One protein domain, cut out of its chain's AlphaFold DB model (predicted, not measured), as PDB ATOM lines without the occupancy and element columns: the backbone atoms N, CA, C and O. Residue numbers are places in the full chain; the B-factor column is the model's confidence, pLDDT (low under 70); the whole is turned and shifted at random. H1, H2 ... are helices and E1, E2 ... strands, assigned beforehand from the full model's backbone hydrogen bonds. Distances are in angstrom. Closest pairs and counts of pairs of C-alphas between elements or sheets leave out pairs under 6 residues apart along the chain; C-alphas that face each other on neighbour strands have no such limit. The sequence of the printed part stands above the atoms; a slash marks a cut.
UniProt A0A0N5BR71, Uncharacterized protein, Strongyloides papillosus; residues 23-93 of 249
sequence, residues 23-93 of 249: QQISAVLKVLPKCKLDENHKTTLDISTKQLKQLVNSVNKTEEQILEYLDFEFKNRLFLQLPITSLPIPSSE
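Overview. This is residues 23 to 93 of the 249 residues of an uncharacterized protein of Strongyloides papillosus (UniProt A0A0N5BR71). A small antiparallel hairpin of two short strands, E1 and E2, packs on the middle stretch of one long helix, H3, and H2 lies across the first end of that helix. H1 and H2 are roughly side by side and run opposite ways, and an unnamed tail, residues 80 to 93, leads away from the other end of H3. The printed part has 71 residues with three named helices and two named strands, in the order H1, E1, E2, H2, H3, and its class is mostly helix. It is compact, with a radius of gyration of the C-alphas of 12.2 A, and flat in outline, spanning 38 by 30 by 16 A.

Along the chain. E1 is residues 35 to 37 and E2 is residues 43 to 45. H3, residues 63 to 79, is 24.2 A from first to last C-alpha, from C-alpha 63 at (12.697, -28.667, -55.961) to C-alpha 79 at (4.160, -21.950, -34.376). H2, residues 49 to 59, is 15.3 A long. H1, residues 23 to 29, is 9.9 A long and begins at C-alpha 23 at (3.270, -41.182, -49.853).

Arrangement. E1 and E2 form an antiparallel hairpin, with 140 degrees between their directions. The C-alphas of residues 35 and 45 face each other at 4.6 A. N 36 and O 44 are within hydrogen-bond range at 2.8 A, and N 44 and O 36 at 2.7 A. The closest C-alphas of E2 and H3 are those of Thr 43 and Asp 71, 5.6 A apart. Those of E1 and H3 are Cys 35 and Phe 74, 7.4 A apart. H3 only just touches H2, with 3 pairs of C-alphas within 8 A, and with its residues 63 to 66 alone; the closest C-alphas are those of Val 56 and Glu 63, 6.1 A apart, and the lines are about perpendicular at 89 degrees. H3 also only just touches H1, with 3 such pairs and with its residues 66 to 70 alone; the closest C-alphas are those of Val 28 and Ile 66, 7.0 A apart, at a steep tilt of 63 degrees, the same way. H1 and H2 touch, closest at the C-alphas of Gln 24 and Val 59, 5.2 A apart, at a shallow tilt of 31 degrees, opposite ways. H1 and E2 are apart, and so are E1 and H2. In H1, H2 and H3 every O i to N i+4 pair is within hydrogen-bond range.

Size, cuts and confidence. The two C-alphas farthest apart are those of Glu 39 and Glu 93, at 39.8 A. The printed part has no cut, and the four links between named elements are tight. The mean pLDDT of the printed part is 77.7, and residue 41 and residues 81 to 93 are under 70.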
ATOM      1  N   GLN A  23       1.920 -40.658 -49.640       82.81
ATOM      2  CA  GLN A  23       3.270 -41.182 -49.853       82.81
ATOM      3  C   GLN A  23       4.274 -40.058 -50.137       82.81
ATOM      4  O   GLN A  23       5.346 -40.038 -49.537       82.81
ATOM      5  N   GLN A  24       3.904 -39.090 -50.984       85.31
ATOM      6  CA  GLN A  24       4.724 -37.910 -51.274       85.31
ATOM      7  C   GLN A  24       4.939 -37.058 -50.019       85.31
ATOM      8  O   GLN A  24       6.074 -36.703 -49.707       85.31
ATOM      9  N   ILE A  25       3.871 -36.802 -49.257       83.81
ATOM     10  CA  ILE A  25       3.932 -36.065 -47.985       83.81
ATOM     11  C   ILE A  25       4.877 -36.775 -47.016       83.81
ATOM     12  O   ILE A  25       5.778 -36.157 -46.457       83.81
ATOM     13  N   SER A  26       4.717 -38.089 -46.841       80.56
ATOM     14  CA  SER A  26       5.577 -38.871 -45.951       80.56
ATOM     15  C   SER A  26       7.048 -38.806 -46.368       80.56
ATOM     16  O   SER A  26       7.915 -38.641 -45.510       80.56
ATOM     17  N   ALA A  27       7.343 -38.904 -47.666       85.56
ATOM     18  CA  ALA A  27       8.705 -38.833 -48.186       85.56
ATOM     19  C   ALA A  27       9.352 -37.459 -47.954       85.56
ATOM     20  O   ALA A  27      10.496 -37.401 -47.511       85.56
ATOM     21  N   VAL A  28       8.619 -36.366 -48.185       87.19
ATOM     22  CA  VAL A  28       9.126 -35.002 -47.967       87.19
ATOM     23  C   VAL A  28       9.288 -34.696 -46.482       87.19
ATOM     24  O   VAL A  28      10.328 -34.190 -46.065       87.19
ATOM     25  N   LEU A  29       8.319 -35.073 -45.647       84.50
ATOM     26  CA  LEU A  29       8.414 -34.833 -44.210       84.50
ATOM     27  C   LEU A  29       9.631 -35.543 -43.591       84.50
ATOM     28  O   LEU A  29      10.185 -35.033 -42.620       84.50
ATOM     29  N   LYS A  30      10.111 -36.670 -44.149       85.12
ATOM     30  CA  LYS A  30      11.321 -37.362 -43.647       85.12
ATOM     31  C   LYS A  30      12.556 -36.470 -43.584       85.12
ATOM     32  O   LYS A  30      13.473 -36.743 -42.814       85.12
ATOM     33  N   VAL A  31      12.575 -35.422 -44.396       87.19
ATOM     34  CA  VAL A  31      13.695 -34.496 -44.522       87.19
ATOM     35  C   VAL A  31      13.514 -33.249 -43.652       87.19
ATOM     36  O   VAL A  31      14.474 -32.516 -43.446       87.19
ATOM     37  N   LEU A  32      12.331 -33.060 -43.056       83.50
ATOM     38  CA  LEU A  32      11.989 -31.935 -42.180       83.50
ATOM     39  C   LEU A  32      12.946 -31.752 -40.981       83.50
ATOM     40  O   LEU A  32      13.287 -30.610 -40.685       83.50
ATOM     41  N   PRO A  33      13.465 -32.808 -40.317       80.81
ATOM     42  CA  PRO A  33      14.465 -32.642 -39.255       80.81
ATOM     43  C   PRO A  33      15.788 -32.018 -39.714       80.81
ATOM     44  O   PRO A  33      16.593 -31.619 -38.879       80.81
ATOM     45  N   LYS A  34      16.032 -31.962 -41.028       83.19
ATOM     46  CA  LYS A  34      17.224 -31.351 -41.625       83.19
ATOM     47  C   LYS A  34      16.988 -29.899 -42.055       83.19
ATOM     48  O   LYS A  34      17.894 -29.274 -42.601       83.19
ATOM     49  N   CYS A  35      15.788 -29.363 -41.836       81.88
ATOM     50  CA  CYS A  35      15.493 -27.953 -42.052       81.88
ATOM     51  C   CYS A  35      16.071 -27.100 -40.913       81.88
ATOM     52  O   CYS A  35      15.964 -27.457 -39.739       81.88
ATOM     53  N   LYS A  36      16.662 -25.957 -41.262       78.06
ATOM     54  CA  LYS A  36      17.217 -24.957 -40.340       78.06
ATOM     55  C   LYS A  36      16.720 -23.570 -40.733       78.06
ATOM     56  O   LYS A  36      16.422 -23.339 -41.899       78.06
ATOM     57  N   LEU A  37      16.649 -22.638 -39.788       76.62
ATOM     58  CA  LEU A  37      16.441 -21.225 -40.118       76.62
ATOM     59  C   LEU A  37      17.792 -20.569 -40.372       76.62
ATOM     60  O   LEU A  37      18.723 -20.771 -39.591       76.62
ATOM     61  N   ASP A  38      17.889 -19.803 -41.451       72.56
ATOM     62  CA  ASP A  38      18.990 -18.865 -41.633       72.56
ATOM     63  C   ASP A  38      18.778 -17.592 -40.789       72.56
ATOM     64  O   ASP A  38      17.731 -17.383 -40.169       72.56
ATOM     65  N   GLU A  39      19.780 -16.713 -40.782       73.88
ATOM     66  CA  GLU A  39      19.735 -15.417 -40.088       73.88
ATOM     67  C   GLU A  39      18.580 -14.519 -40.584       73.88
ATOM     68  O   GLU A  39      18.033 -13.705 -39.838       73.88
ATOM     69  N   ASN A  40      18.132 -14.731 -41.824       77.88
ATOM     70  CA  ASN A  40      17.020 -14.023 -42.455       77.88
ATOM     71  C   ASN A  40      15.656 -14.693 -42.214       77.88
ATOM     72  O   ASN A  40      14.666 -14.305 -42.838       77.88
ATOM     73  N   HIS A  41      15.584 -15.674 -41.308       67.25
ATOM     74  CA  HIS A  41      14.371 -16.416 -40.960       67.25
ATOM     75  C   HIS A  41      13.764 -17.194 -42.143       67.25
ATOM     76  O   HIS A  41      12.570 -17.516 -42.150       67.25
ATOM     77  N   LYS A  42      14.576 -17.509 -43.153       73.44
ATOM     78  CA  LYS A  42      14.227 -18.412 -44.246       73.44
ATOM     79  C   LYS A  42      14.602 -19.837 -43.871       73.44
ATOM     80  O   LYS A  42      15.670 -20.102 -43.320       73.44
ATOM     81  N   THR A  43      13.718 -20.768 -44.207       73.38
ATOM     82  CA  THR A  43      13.992 -22.192 -44.039       73.38
ATOM     83  C   THR A  43      15.011 -22.633 -45.086       73.38
ATOM     84  O   THR A  43      14.777 -22.536 -46.288       73.38
ATOM     85  N   THR A  44      16.150 -23.122 -44.619       78.81
ATOM     86  CA  THR A  44      17.207 -23.753 -45.407       78.81
ATOM     87  C   THR A  44      17.189 -25.255 -45.152       78.81
ATOM     88  O   THR A  44      16.779 -25.715 -44.085       78.81
ATOM     89  N   LEU A  45      17.598 -26.041 -46.144       84.38
ATOM     90  CA  LEU A  45      17.595 -27.497 -46.067       84.38
ATOM     91  C   LEU A  45      19.033 -28.016 -46.081       84.38
ATOM     92  O   LEU A  45      19.730 -27.905 -47.086       84.38
ATOM     93  N   ASP A  46      19.467 -28.607 -44.968       81.06
ATOM     94  CA  ASP A  46      20.821 -29.133 -44.793       81.06
ATOM     95  C   ASP A  46      20.923 -30.569 -45.340       81.06
ATOM     96  O   ASP A  46      20.938 -31.560 -44.600       81.06
ATOM     97  N   ILE A  47      20.896 -30.700 -46.673       82.94
ATOM     98  CA  ILE A  47      21.090 -31.976 -47.375       82.94
ATOM     99  C   ILE A  47      22.044 -31.857 -48.556       82.94
ATOM    100  O   ILE A  47      22.132 -30.832 -49.224       82.94
ATOM    101  N   SER A  48      22.708 -32.970 -48.880       86.31
ATOM    102  CA  SER A  48      23.503 -33.054 -50.106       86.31
ATOM    103  C   SER A  48      22.626 -32.911 -51.357       86.31
ATOM    104  O   SER A  48      21.513 -33.442 -51.421       86.31
ATOM    105  N   THR A  49      23.179 -32.304 -52.407       83.50
ATOM    106  CA  THR A  49      22.514 -32.148 -53.714       83.50
ATOM    107  C   THR A  49      22.078 -33.483 -54.330       83.50
ATOM    108  O   THR A  49      21.044 -33.558 -54.991       83.50
ATOM    109  N   LYS A  50      22.818 -34.573 -54.076       88.25
ATOM    110  CA  LYS A  50      22.445 -35.933 -54.504       88.25
ATOM    111  C   LYS A  50      21.159 -36.417 -53.828       88.25
ATOM    112  O   LYS A  50      20.289 -36.959 -54.503       88.25
ATOM    113  N   GLN A  51      21.028 -36.198 -52.518       85.44
ATOM    114  CA  GLN A  51      19.832 -36.577 -51.756       85.44
ATOM    115  C   GLN A  51      18.612 -35.753 -52.177       85.44
ATOM    116  O   GLN A  51      17.521 -36.306 -52.293       85.44
ATOM    117  N   LEU A  52      18.797 -34.462 -52.467       86.75
ATOM    118  CA  LEU A  52      17.715 -33.610 -52.959       86.75
ATOM    119  C   LEU A  52      17.205 -34.076 -54.327       86.75
ATOM    120  O   LEU A  52      16.003 -34.241 -54.510       86.75
ATOM    121  N   LYS A  53      18.112 -34.403 -55.258       88.62
ATOM    122  CA  LYS A  53      17.742 -34.968 -56.567       88.62
ATOM    123  C   LYS A  53      17.007 -36.305 -56.445       88.62
ATOM    124  O   LYS A  53      16.030 -36.534 -57.152       88.62
ATOM    125  N   GLN A  54      17.437 -37.180 -55.534       88.94
ATOM    126  CA  GLN A  54      16.726 -38.432 -55.254       88.94
ATOM    127  C   GLN A  54      15.308 -38.178 -54.727       88.94
ATOM    128  O   GLN A  54      14.369 -38.840 -55.167       88.94
ATOM    129  N   LEU A  55      15.140 -37.201 -53.832       89.19
ATOM    130  CA  LEU A  55      13.835 -36.821 -53.299       89.19
ATOM    131  C   LEU A  55      12.916 -36.277 -54.400       89.19
ATOM    132  O   LEU A  55      11.801 -36.774 -54.542       89.19
ATOM    133  N   VAL A  56      13.404 -35.334 -55.210       90.50
ATOM    134  CA  VAL A  56      12.701 -34.764 -56.375       90.50
ATOM    135  C   VAL A  56      12.201 -35.872 -57.304       90.50
ATOM    136  O   VAL A  56      11.012 -35.923 -57.620       90.50
ATOM    137  N   ASN A  57      13.073 -36.826 -57.645       89.19
ATOM    138  CA  ASN A  57      12.719 -37.961 -58.499       89.19
ATOM    139  C   ASN A  57      11.689 -38.892 -57.841       89.19
ATOM    140  O   ASN A  57      10.781 -39.374 -58.508       89.19
ATOM    141  N   SER A  58      11.808 -39.138 -56.532       87.50
ATOM    142  CA  SER A  58      10.895 -40.034 -55.805       87.50
ATOM    143  C   SER A  58       9.493 -39.450 -55.612       87.50
ATOM    144  O   SER A  58       8.504 -40.177 -55.603       87.50
ATOM    145  N   VAL A  59       9.405 -38.131 -55.446       87.38
ATOM    146  CA  VAL A  59       8.166 -37.411 -55.139       87.38
ATOM    147  C   VAL A  59       7.482 -36.929 -56.422       87.38
ATOM    148  O   VAL A  59       6.270 -36.716 -56.418       87.38
ATOM    149  N   ASN A  60       8.225 -36.823 -57.530       88.75
ATOM    150  CA  ASN A  60       7.764 -36.290 -58.811       88.75
ATOM    151  C   ASN A  60       7.184 -34.866 -58.669       88.75
ATOM    152  O   ASN A  60       6.064 -34.573 -59.092       88.75
ATOM    153  N   LYS A  61       7.938 -33.999 -57.985       86.12
ATOM    154  CA  LYS A  61       7.651 -32.569 -57.766       86.12
ATOM    155  C   LYS A  61       8.930 -31.771 -57.971       86.12
ATOM    156  O   LYS A  61      10.015 -32.319 -57.788       86.12
ATOM    157  N   THR A  62       8.814 -30.497 -58.333       87.81
ATOM    158  CA  THR A  62       9.998 -29.642 -58.488       87.81
ATOM    159  C   THR A  62      10.658 -29.375 -57.137       87.81
ATOM    160  O   THR A  62      10.023 -29.468 -56.084       87.81
ATOM    161  N   GLU A  63      11.945 -29.035 -57.164       87.12
ATOM    162  CA  GLU A  63      12.697 -28.667 -55.961       87.12
ATOM    163  C   GLU A  63      12.026 -27.507 -55.212       87.12
ATOM    164  O   GLU A  63      11.800 -27.595 -54.008       87.12
ATOM    165  N   GLU A  64      11.605 -26.477 -55.945       86.88
ATOM    166  CA  GLU A  64      10.894 -25.312 -55.409       86.88
ATOM    167  C   GLU A  64       9.604 -25.701 -54.679       86.88
ATOM    168  O   GLU A  64       9.375 -25.251 -53.561       86.88
ATOM    169  N   GLN A  65       8.794 -26.598 -55.254       87.25
ATOM    170  CA  GLN A  65       7.546 -27.065 -54.634       87.25
ATOM    171  C   GLN A  65       7.793 -27.837 -53.336       87.25
ATOM    172  O   GLN A  65       7.009 -27.746 -52.390       87.25
ATOM    173  N   ILE A  66       8.866 -28.627 -53.292       86.56
ATOM    174  CA  ILE A  66       9.251 -29.377 -52.095       86.56
ATOM    175  C   ILE A  66       9.728 -28.415 -51.004       86.56
ATOM    176  O   ILE A  66       9.325 -28.564 -49.851       86.56
ATOM    177  N   LEU A  67      10.552 -27.428 -51.360       86.81
ATOM    178  CA  LEU A  67      11.049 -26.420 -50.426       86.81
ATOM    179  C   LEU A  67       9.918 -25.540 -49.883       86.81
ATOM    180  O   LEU A  67       9.880 -25.295 -48.680       86.81
ATOM    181  N   GLU A  68       8.963 -25.135 -50.721       86.56
ATOM    182  CA  GLU A  68       7.780 -24.373 -50.301       86.56
ATOM    183  C   GLU A  68       6.915 -25.170 -49.311       86.56
ATOM    184  O   GLU A  68       6.507 -24.654 -48.268       86.56
ATOM    185  N   TYR A  69       6.685 -26.458 -49.589       86.06
ATOM    186  CA  TYR A  69       5.933 -27.330 -48.686       86.06
ATOM    187  C   TYR A  69       6.662 -27.560 -47.354       86.06
ATOM    188  O   TYR A  69       6.039 -27.528 -46.289       86.06
ATOM    189  N   LEU A  70       7.982 -27.762 -47.393       85.12
ATOM    190  CA  LEU A  70       8.805 -27.900 -46.193       85.12
ATOM    191  C   LEU A  70       8.818 -26.620 -45.359       85.12
ATOM    192  O   LEU A  70       8.678 -26.709 -44.144       85.12
ATOM    193  N   ASP A  71       8.936 -25.448 -45.986       83.19
ATOM    194  CA  ASP A  71       8.890 -24.153 -45.301       83.19
ATOM    195  C   ASP A  71       7.546 -23.948 -44.586       83.19
ATOM    196  O   ASP A  71       7.510 -23.570 -43.412       83.19
ATOM    197  N   PHE A  72       6.438 -24.287 -45.253       84.56
ATOM    198  CA  PHE A  72       5.101 -24.254 -44.662       84.56
ATOM    199  C   PHE A  72       4.974 -25.181 -43.442       84.56
ATOM    200  O   PHE A  72       4.561 -24.745 -42.364       84.56
ATOM    201  N   GLU A  73       5.347 -26.455 -43.581       82.38
ATOM    202  CA  GLU A  73       5.269 -27.440 -42.493       82.38
ATOM    203  C   GLU A  73       6.193 -27.092 -41.323       82.38
ATOM    204  O   GLU A  73       5.808 -27.210 -40.157       82.38
ATOM    205  N   PHE A  74       7.401 -26.624 -41.622       81.06
ATOM    206  CA  PHE A  74       8.390 -26.246 -40.626       81.06
ATOM    207  C   PHE A  74       7.912 -25.048 -39.795       81.06
ATOM    208  O   PHE A  74       7.891 -25.119 -38.563       81.06
ATOM    209  N   LYS A  75       7.415 -23.988 -40.447       80.38
ATOM    210  CA  LYS A  75       6.829 -22.819 -39.768       80.38
ATOM    211  C   LYS A  75       5.602 -23.181 -38.938       80.38
ATOM    212  O   LYS A  75       5.490 -22.737 -37.796       80.38
ATOM    213  N   ASN A  76       4.709 -24.018 -39.464       78.12
ATOM    214  CA  ASN A  76       3.527 -24.460 -38.725       78.12
ATOM    215  C   ASN A  76       3.896 -25.240 -37.463       78.12
ATOM    216  O   ASN A  76       3.289 -25.038 -36.412       78.12
ATOM    217  N   ARG A  77       4.909 -26.107 -37.532       72.44
ATOM    218  CA  ARG A  77       5.376 -26.873 -36.370       72.44
ATOM    219  C   ARG A  77       6.031 -25.988 -35.322       72.44
ATOM    220  O   ARG A  77       5.743 -26.171 -34.143       72.44
ATOM    221  N   LEU A  78       6.831 -25.005 -35.738       73.12
ATOM    222  CA  LEU A  78       7.377 -23.998 -34.826       73.12
ATOM    223  C   LEU A  78       6.263 -23.207 -34.134       73.12
ATOM    224  O   LEU A  78       6.259 -23.092 -32.910       73.12
ATOM    225  N   PHE A  79       5.289 -22.716 -34.903       73.25
ATOM    226  CA  PHE A  79       4.160 -21.950 -34.376       73.25
ATOM    227  C   PHE A  79       3.326 -22.754 -33.368       73.25
ATOM    228  O   PHE A  79       2.937 -22.239 -32.322       73.25
ATOM    229  N   LEU A  80       3.078 -24.030 -33.663       70.44
ATOM    230  CA  LEU A  80       2.290 -24.929 -32.818       70.44
ATOM    231  C   LEU A  80       3.109 -25.609 -31.707       70.44
ATOM    232  O   LEU A  80       2.552 -26.429 -30.978       70.44
ATOM    233  N   GLN A  81       4.405 -25.295 -31.573       66.56
ATOM    234  CA  GLN A  81       5.334 -25.945 -30.636       66.56
ATOM    235  C   GLN A  81       5.338 -27.482 -30.762       66.56
ATOM    236  O   GLN A  81       5.436 -28.215 -29.777       66.56
ATOM    237  N   LEU A  82       5.206 -27.983 -31.992       65.44
ATOM    238  CA  LEU A  82       5.245 -29.408 -32.292       65.44
ATOM    239  C   LEU A  82       6.698 -29.876 -32.460       65.44
ATOM    240  O   LEU A  82       7.505 -29.169 -33.066       65.44
ATOM    241  N   PRO A  83       7.051 -31.083 -31.984       62.94
ATOM    242  CA  PRO A  83       8.390 -31.621 -32.176       62.94
ATOM    243  C   PRO A  83       8.717 -31.779 -33.669       62.94
ATOM    244  O   PRO A  83       7.997 -32.422 -34.434       62.94
ATOM    245  N   ILE A  84       9.855 -31.223 -34.081       58.19
ATOM    246  CA  ILE A  84      10.364 -31.310 -35.461       58.19
ATOM    247  C   ILE A  84      10.748 -32.767 -35.800       58.19
ATOM    248  O   ILE A  84      10.646 -33.197 -36.946       58.19
ATOM    249  N   THR A  85      11.093 -33.567 -34.786       53.56
ATOM    250  CA  THR A  85      11.417 -34.998 -34.904       53.56
ATOM    251  C   THR A  85      10.200 -35.905 -35.110       53.56
ATOM    252  O   THR A  85      10.380 -37.084 -35.418       53.56
ATOM    253  N   SER A  86       8.961 -35.413 -34.968       46.38
ATOM    254  CA  SER A  86       7.779 -36.267 -35.131       46.38
ATOM    255  C   SER A  86       7.382 -36.412 -36.602       46.38
ATOM    256  O   SER A  86       6.598 -35.635 -37.159       46.38
ATOM    257  N   LEU A  87       7.933 -37.450 -37.217       50.53
ATOM    258  CA  LEU A  87       7.442 -38.092 -38.431       50.53
ATOM    259  C   LEU A  87       6.502 -39.254 -38.084       50.53
ATOM    260  O   LEU A  87       6.813 -39.978 -37.142       50.53
ATOM    261  N   PRO A  88       5.481 -39.575 -38.904       49.34
ATOM    262  CA  PRO A  88       4.490 -38.712 -39.549       49.34
ATOM    263  C   PRO A  88       3.334 -38.390 -38.573       49.34
ATOM    264  O   PRO A  88       3.312 -38.867 -37.440       49.34
ATOM    265  N   ILE A  89       2.343 -37.602 -39.010       46.59
ATOM    266  CA  ILE A  89       1.056 -37.505 -38.300       46.59
ATOM    267  C   ILE A  89       0.507 -38.938 -38.181       46.59
ATOM    268  O   ILE A  89       0.370 -39.602 -39.214       46.59
ATOM    269  N   PRO A  90       0.225 -39.450 -36.965       46.53
ATOM    270  CA  PRO A  90      -0.384 -40.761 -36.822       46.53
ATOM    271  C   PRO A  90      -1.675 -40.771 -37.633       46.53
ATOM    272  O   PRO A  90      -2.450 -39.813 -37.561       46.53
ATOM    273  N   SER A  91      -1.907 -41.831 -38.409       51.16
ATOM    274  CA  SER A  91      -3.170 -41.978 -39.128       51.16
ATOM    275  C   SER A  91      -4.347 -41.784 -38.163       51.16
ATOM    276  O   SER A  91      -4.232 -42.038 -36.960       51.16
ATOM    277  N   SER A  92      -5.492 -41.332 -38.680       57.41
ATOM    278  CA  SER A  92      -6.739 -41.239 -37.901       57.41
ATOM    279  C   SER A  92      -6.979 -42.509 -37.067       57.41
ATOM    280  O   SER A  92      -7.316 -42.448 -35.885       57.41
ATOM    281  N   GLU A  93      -6.670 -43.663 -37.657       62.50
ATOM    282  CA  GLU A  93      -6.759 -44.975 -37.032       62.50
ATOM    283  C   GLU A  93      -5.779 -45.172 -35.867       62.50
ATOM    284  O   GLU A  93      -6.199 -45.558 -34.777       62.50
TER     285      GLU A  93